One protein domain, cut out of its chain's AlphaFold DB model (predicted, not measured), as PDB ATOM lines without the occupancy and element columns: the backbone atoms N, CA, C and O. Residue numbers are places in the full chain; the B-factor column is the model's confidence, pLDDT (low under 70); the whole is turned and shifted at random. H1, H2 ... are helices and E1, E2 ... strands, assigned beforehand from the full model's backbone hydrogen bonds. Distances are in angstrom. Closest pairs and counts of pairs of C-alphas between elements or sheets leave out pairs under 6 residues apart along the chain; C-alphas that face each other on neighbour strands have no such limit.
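AT A GLANCE: This is residues 21 to 76 of the 85 residues of an uncharacterized protein of Modestobacter sp. DSM 44400 (UniProt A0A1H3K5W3). A strongly twisted sheet of three strands, E1 to E3, is covered on one face by one helix, H1, which runs along the strands; the loop residues 43 to 48 stick out at one end. The printed part has 56 residues, in the order E1 E2 E3 H1. The antiparallel sheet, ordered E1 - E2 - E3, is a meander, each strand the antiparallel neighbour of the one before. The class is mixed, helices and strands; the whole is loose, radius of gyration of the C-alphas 13.0 A, and flat, spanning 42 by 25 by 9 A.

IN THESE COORDINATES: E1, residues 21 to 28, begins at C-alpha 21 (231.855, 187.377, 212.273) and is 21.7 A long. E2, residues 33 to 41, is 25.8 A long, and E3, residues 51 to 57, 17.3 A. H1, residues 60 to 76, 24.4 A, ends at C-alpha 76 (237.121, 177.841, 224.158).

HOW THE PARTS SIT: The hairpin E1 and E2 has N 24 and O 37 within hydrogen-bond range at 2.9 A; the hairpin E2 and E3 has N 38 and O 55 at 2.9 A. H1 is on the sheet at a height over the sheet of 9.2 A, over E2 and E3. The closest C-alphas of E3 and H1, Ala 57 and Val 63, are 5.8 A apart. In H1 every O i to N i+4 pair is within hydrogen-bond range.

THE WHOLE: The C-alphas farthest apart, of Thr 31 and Gly 46, are 42.1 A apart. The printed part has no cut and no long link. Residues 43 to 49 have pLDDT under 70.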
ATOM      1  N   LEU A  21     230.849 186.322 212.242       91.69
ATOM      2  CA  LEU A  21     231.855 187.377 212.273       91.69
ATOM      3  C   LEU A  21     231.873 188.078 210.913       91.69
ATOM      4  O   LEU A  21     232.205 187.474 209.895       91.69
ATOM      5  N   LEU A  22     231.525 189.359 210.903       92.56
ATOM      6  CA  LEU A  22     231.639 190.225 209.739       92.56
ATOM      7  C   LEU A  22     233.014 190.895 209.741       92.56
ATOM      8  O   LEU A  22     233.390 191.557 210.709       92.56
ATOM      9  N   ILE A  23     233.737 190.773 208.631       94.06
ATOM     10  CA  ILE A  23     235.019 191.444 208.414       94.06
ATOM     11  C   ILE A  23     234.827 192.457 207.293       94.06
ATOM     12  O   ILE A  23     234.524 192.091 206.158       94.06
ATOM     13  N   ARG A  24     235.004 193.741 207.606       95.38
ATOM     14  CA  ARG A  24     234.983 194.822 206.621       95.38
ATOM     15  C   ARG A  24     236.392 195.372 206.462       95.38
ATOM     16  O   ARG A  24     237.000 195.757 207.455       95.38
ATOM     17  N   VAL A  25     236.876 195.438 205.227       95.00
ATOM     18  CA  VAL A  25     238.197 195.980 204.883       95.00
ATOM     19  C   VAL A  25     238.026 197.134 203.907       95.00
ATOM     20  O   VAL A  25     237.191 197.066 203.005       95.00
ATOM     21  N   TRP A  26     238.785 198.203 204.108       95.56
ATOM     22  CA  TRP A  26     238.820 199.355 203.220       95.56
ATOM     23  C   TRP A  26     240.193 200.025 203.258       95.56
ATOM     24  O   TRP A  26     241.008 199.765 204.143       95.56
ATOM     25  N   LEU A  27     240.434 200.878 202.268       95.56
ATOM     26  CA  LEU A  27     241.572 201.786 202.237       95.56
ATOM     27  C   LEU A  27     241.081 203.156 202.709       95.56
ATOM     28  O   LEU A  27     240.002 203.605 202.311       95.56
ATOM     29  N   GLU A  28     241.823 203.784 203.611       93.00
ATOM     30  CA  GLU A  28     241.462 205.049 204.239       93.00
ATOM     31  C   GLU A  28     242.402 206.171 203.800       93.00
ATOM     32  O   GLU A  28     243.626 206.034 203.784       93.00
ATOM     33  N   GLY A  29     241.811 207.321 203.476       88.12
ATOM     34  CA  GLY A  29     242.552 208.532 203.154       88.12
ATOM     35  C   GLY A  29     243.219 208.514 201.778       88.12
ATOM     36  O   GLY A  29     242.824 207.797 200.866       88.12
ATOM     37  N   ARG A  30     244.209 209.398 201.618       79.88
ATOM     38  CA  ARG A  30     244.922 209.638 200.349       79.88
ATOM     39  C   ARG A  30     246.138 208.726 200.163       79.88
ATOM     40  O   ARG A  30     246.681 208.653 199.069       79.88
ATOM     41  N   THR A  31     246.585 208.102 201.245       85.38
ATOM     42  CA  THR A  31     247.731 207.188 201.309       85.38
ATOM     43  C   THR A  31     247.322 205.726 201.139       85.38
ATOM     44  O   THR A  31     248.185 204.861 201.240       85.38
ATOM     45  N   ASP A  32     246.034 205.459 200.881       89.75
ATOM     46  CA  ASP A  32     245.469 204.115 200.766       89.75
ATOM     47  C   ASP A  32     245.831 203.232 201.972       89.75
ATOM     48  O   ASP A  32     246.240 202.077 201.847       89.75
ATOM     49  N   GLU A  33     245.710 203.791 203.177       92.69
ATOM     50  CA  GLU A  33     246.056 203.066 204.393       92.69
ATOM     51  C   GLU A  33     245.049 201.957 204.666       92.69
ATOM     52  O   GLU A  33     243.840 202.182 204.708       92.69
ATOM     53  N   PHE A  34     245.554 200.756 204.920       94.75
ATOM     54  CA  PHE A  34     244.709 199.625 205.256       94.75
ATOM     55  C   PHE A  34     243.932 199.875 206.555       94.75
ATOM     56  O   PHE A  34     244.491 200.278 207.583       94.75
ATOM     57  N   ARG A  35     242.634 199.568 206.518       95.56
ATOM     58  CA  ARG A  35     241.766 199.488 207.689       95.56
ATOM     59  C   ARG A  35     240.891 198.247 207.601       95.56
ATOM     60  O   ARG A  35     240.234 197.990 206.594       95.56
ATOM     61  N   GLY A  36     240.855 197.495 208.690       95.94
ATOM     62  CA  GLY A  36     239.945 196.384 208.909       95.94
ATOM     63  C   GLY A  36     239.106 196.634 210.154       95.94
ATOM     64  O   GLY A  36     239.622 197.085 211.173       95.94
ATOM     65  N   ARG A  37     237.816 196.310 210.107       96.44
ATOM     66  CA  ARG A  37     236.949 196.240 211.287       96.44
ATOM     67  C   ARG A  37     236.252 194.897 211.330       96.44
ATOM     68  O   ARG A  37     235.671 194.465 210.335       96.44
ATOM     69  N   LEU A  38     236.305 194.275 212.498       95.31
ATOM     70  CA  LEU A  38     235.676 193.001 212.789       95.31
ATOM     71  C   LEU A  38     234.481 193.247 213.705       95.31
ATOM     72  O   LEU A  38     234.601 193.900 214.746       95.31
ATOM     73  N   THR A  39     233.339 192.687 213.328       93.62
ATOM     74  CA  THR A  39     232.076 192.831 214.045       93.62
ATOM     75  C   THR A  39     231.475 191.452 214.270       93.62
ATOM     76  O   THR A  39     231.181 190.736 213.319       93.62
ATOM     77  N   SER A  40     231.298 191.074 215.533       89.88
ATOM     78  CA  SER A  40     230.544 189.879 215.907       89.88
ATOM     79  C   SER A  40     229.057 190.180 215.775       89.88
ATOM     80  O   SER A  40     228.600 191.221 216.249       89.88
ATOM     81  N   VAL A  41     228.315 189.268 215.161       84.56
ATOM     82  CA  VAL A  41     226.868 189.373 214.966       84.56
ATOM     83  C   VAL A  41     226.208 188.240 215.741       84.56
ATOM     84  O   VAL A  41     226.537 187.068 215.535       84.56
ATOM     85  N   SER A  42     225.307 188.592 216.659       73.19
ATOM     86  CA  SER A  42     224.511 187.611 217.401       73.19
ATOM     87  C   SER A  42     223.586 186.858 216.441       73.19
ATOM     88  O   SER A  42     222.810 187.479 215.714       73.19
ATOM     89  N   THR A  43     223.678 185.528 216.419       68.31
ATOM     90  CA  THR A  43     222.808 184.647 215.612       68.31
ATOM     91  C   THR A  43     221.587 184.158 216.397       68.31
ATOM     92  O   THR A  43     220.710 183.496 215.844       68.31
ATOM     93  N   SER A  44     221.489 184.519 217.679       64.19
ATOM     94  CA  SER A  44     220.381 184.139 218.552       64.19
ATOM     95  C   SER A  44     219.066 184.778 218.098       64.19
ATOM     96  O   SER A  44     218.935 186.005 218.033       64.19
ATOM     97  N   LEU A  45     218.054 183.944 217.838       55.19
ATOM     98  CA  LEU A  45     216.687 184.406 217.588       55.19
ATOM     99  C   LEU A  45     216.180 185.224 218.788       55.19
ATOM    100  O   LEU A  45     216.058 184.704 219.893       55.19
ATOM    101  N   GLY A  46     215.854 186.497 218.551       57.53
ATOM    102  CA  GLY A  46     215.298 187.410 219.557       57.53
ATOM    103  C   GLY A  46     216.258 188.497 220.043       57.53
ATOM    104  O   GLY A  46     215.795 189.479 220.613       57.53
ATOM    105  N   ASP A  47     217.554 188.391 219.742       58.03
ATOM    106  CA  ASP A  47     218.566 189.380 220.152       58.03
ATOM    107  C   ASP A  47     218.706 190.544 219.146       58.03
ATOM    108  O   ASP A  47     219.642 191.329 219.189       58.03
ATOM    109  N   GLY A  48     217.797 190.655 218.170       57.56
ATOM    110  CA  GLY A  48     217.775 191.767 217.209       57.56
ATOM    111  C   GLY A  48     219.026 191.911 216.330       57.56
ATOM    112  O   GLY A  48     219.180 192.942 215.684       57.56
ATOM    113  N   GLY A  49     219.910 190.907 216.298       61.22
ATOM    114  CA  GLY A  49     221.168 190.971 215.558       61.22
ATOM    115  C   GLY A  49     222.164 191.966 216.155       61.22
ATOM    116  O   GLY A  49     222.749 192.743 215.405       61.22
ATOM    117  N   VAL A  50     222.351 191.975 217.486       71.44
ATOM    118  CA  VAL A  50     223.346 192.851 218.132       71.44
ATOM    119  C   VAL A  50     224.706 192.714 217.442       71.44
ATOM    120  O   VAL A  50     225.351 191.663 217.479       71.44
ATOM    121  N   GLU A  51     225.143 193.812 216.829       81.12
ATOM    122  CA  GLU A  51     226.469 193.965 216.248       81.12
ATOM    123  C   GLU A  51     227.429 194.507 217.308       81.12
ATOM    124  O   GLU A  51     227.294 195.636 217.786       81.12
ATOM    125  N   ARG A  52     228.448 193.724 217.666       85.75
ATOM    126  CA  ARG A  52     229.532 194.171 218.546       85.75
ATOM    127  C   ARG A  52     230.813 194.281 217.739       85.75
ATOM    128  O   ARG A  52     231.326 193.279 217.252       85.75
ATOM    129  N   THR A  53     231.373 195.486 217.635       90.62
ATOM    130  CA  THR A  53     232.742 195.634 217.117       90.62
ATOM    131  C   THR A  53     233.701 194.964 218.095       90.62
ATOM    132  O   THR A  53     233.727 195.325 219.269       90.62
ATOM    133  N   VAL A  54     234.451 193.974 217.615       90.06
ATOM    134  CA  VAL A  54     235.394 193.192 218.431       90.06
ATOM    135  C   VAL A  54     236.846 193.575 218.167       90.06
ATOM    136  O   VAL A  54     237.675 193.408 219.052       90.06
ATOM    137  N   ALA A  55     237.155 194.127 216.989       92.81
ATOM    138  CA  ALA A  55     238.483 194.650 216.685       92.81
ATOM    139  C   ALA A  55     238.455 195.692 215.558       92.81
ATOM    140  O   ALA A  55     237.597 195.655 214.670       92.81
ATOM    141  N   VAL A  56     239.443 196.586 215.577       93.56
ATOM    142  CA  VAL A  56     239.823 197.455 214.457       93.56
ATOM    143  C   VAL A  56     241.326 197.288 214.248       93.56
ATOM    144  O   VAL A  56     242.083 197.316 215.214       93.56
ATOM    145  N   ALA A  57     241.746 197.091 213.004       94.81
ATOM    146  CA  ALA A  57     243.119 196.797 212.627       94.81
ATOM    147  C   ALA A  57     243.588 197.748 211.523       94.81
ATOM    148  O   ALA A  57     242.870 197.990 210.556       94.81
ATOM    149  N   SER A  58     244.814 198.245 211.653       93.75
ATOM    150  CA  SER A  58     245.461 199.106 210.650       93.75
ATOM    151  C   SER A  58     246.454 198.349 209.765       93.75
ATOM    152  O   SER A  58     247.087 198.946 208.901       93.75
ATOM    153  N   LEU A  59     246.595 197.038 209.987       93.75
ATOM    154  CA  LEU A  59     247.510 196.150 209.277       93.75
ATOM    155  C   LEU A  59     246.803 194.827 208.927       93.75
ATOM    156  O   LEU A  59     245.988 194.359 209.734       93.75
ATOM    157  N   PRO A  60     247.099 194.207 207.769       92.19
ATOM    158  CA  PRO A  60     246.501 192.930 207.377       92.19
ATOM    159  C   PRO A  60     246.747 191.796 208.382       92.19
ATOM    160  O   PRO A  60     245.832 191.039 208.701       92.19
ATOM    161  N   GLU A  61     247.956 191.691 208.928       95.06
ATOM    162  CA  GLU A  61     248.335 190.671 209.908       95.06
ATOM    163  C   GLU A  61     247.524 190.787 211.206       95.06
ATOM    164  O   GLU A  61     247.038 189.783 211.724       95.06
ATOM    165  N   ALA A  62     247.254 192.014 211.658       94.81
ATOM    166  CA  ALA A  62     246.446 192.262 212.846       94.81
ATOM    167  C   ALA A  62     244.978 191.823 212.663       94.81
ATOM    168  O   ALA A  62     244.312 191.473 213.635       94.81
ATOM    169  N   VAL A  63     244.463 191.785 211.423       95.12
ATOM    170  CA  VAL A  63     243.143 191.191 211.139       95.12
ATOM    171  C   VAL A  63     243.170 189.684 211.377       95.12
ATOM    172  O   VAL A  63     242.261 189.162 212.020       95.12
ATOM    173  N   LEU A  64     244.200 188.986 210.893       95.38
ATOM    174  CA  LEU A  64     244.324 187.533 211.055       95.38
ATOM    175  C   LEU A  64     244.460 187.142 212.530       95.38
ATOM    176  O   LEU A  64     243.793 186.211 212.982       95.38
ATOM    177  N   GLU A  65     245.258 187.890 213.293       95.75
ATOM    178  CA  GLU A  65     245.395 187.698 214.740       95.75
ATOM    179  C   GLU A  65     244.063 187.901 215.470       95.75
ATOM    180  O   GLU A  65     243.677 187.086 216.313       95.75
ATOM    181  N   ALA A  66     243.314 188.949 215.110       94.88
ATOM    182  CA  ALA A  66     242.018 189.231 215.714       94.88
ATOM    183  C   ALA A  66     240.972 188.150 215.388       94.88
ATOM    184  O   ALA A  66     240.211 187.752 216.273       94.88
ATOM    185  N   VAL A  67     240.959 187.623 214.156       94.75
ATOM    186  CA  VAL A  67     240.113 186.475 213.784       94.75
ATOM    187  C   VAL A  67     240.494 185.238 214.595       94.75
ATOM    188  O   VAL A  67     239.615 184.584 215.152       94.75
ATOM    189  N   GLY A  68     241.789 184.930 214.704       94.06
ATOM    190  CA  GLY A  68     242.274 183.786 215.479       94.06
ATOM    191  C   GLY A  68     241.881 183.872 216.954       94.06
ATOM    192  O   GLY A  68     241.351 182.911 217.512       94.06
ATOM    193  N   SER A  69     242.059 185.043 217.567       94.12
ATOM    194  CA  SER A  69     241.648 185.304 218.950       94.12
ATOM    195  C   SER A  69     240.135 185.173 219.145       94.12
ATOM    196  O   SER A  69     239.682 184.575 220.122       94.12
ATOM    197  N   TRP A  70     239.332 185.683 218.206       92.62
ATOM    198  CA  TRP A  70     237.876 185.551 218.264       92.62
ATOM    199  C   TRP A  70     237.428 184.086 218.149       92.62
ATOM    200  O   TRP A  70     236.606 183.633 218.946       92.62
ATOM    201  N   LEU A  71     238.013 183.315 217.224       92.12
ATOM    202  CA  LEU A  71     237.729 181.883 217.074       92.12
ATOM    203  C   LEU A  71     238.116 181.087 218.324       92.12
ATOM    204  O   LEU A  71     237.358 180.217 218.752       92.12
ATOM    205  N   ALA A  72     239.266 181.393 218.931       91.62
ATOM    206  CA  ALA A  72     239.708 180.757 220.169       91.62
ATOM    207  C   ALA A  72     238.739 181.035 221.330       91.62
ATOM    208  O   ALA A  72     238.443 180.134 222.107       91.62
ATOM    209  N   GLN A  73     238.191 182.248 221.425       87.88
ATOM    210  CA  GLN A  73     237.178 182.582 222.430       87.88
ATOM    211  C   GLN A  73     235.846 181.875 222.167       87.88
ATOM    212  O   GLN A  73     235.255 181.320 223.090       87.88
ATOM    213  N   PHE A  74     235.387 181.855 220.913       85.25
ATOM    214  CA  PHE A  74     234.148 181.177 220.538       85.25
ATOM    215  C   PHE A  74     234.217 179.666 220.815       85.25
ATOM    216  O   PHE A  74     233.290 179.094 221.382       85.25
ATOM    217  N   THR A  75     235.335 179.026 220.466       87.19
ATOM    218  CA  THR A  75     235.535 177.577 220.651       87.19
ATOM    219  C   THR A  75     235.939 177.196 222.075       87.19
ATOM    220  O   THR A  75     235.539 176.139 222.556       87.19
ATOM    221  N   GLY A  76     236.692 178.049 222.772       80.69
ATOM    222  CA  GLY A  76     237.121 177.841 224.158       80.69
ATOM    223  C   GLY A  76     236.048 178.164 225.200       80.69
ATOM    224  O   GLY A  76     236.171 177.748 226.348       80.69
TER     225      GLY A  76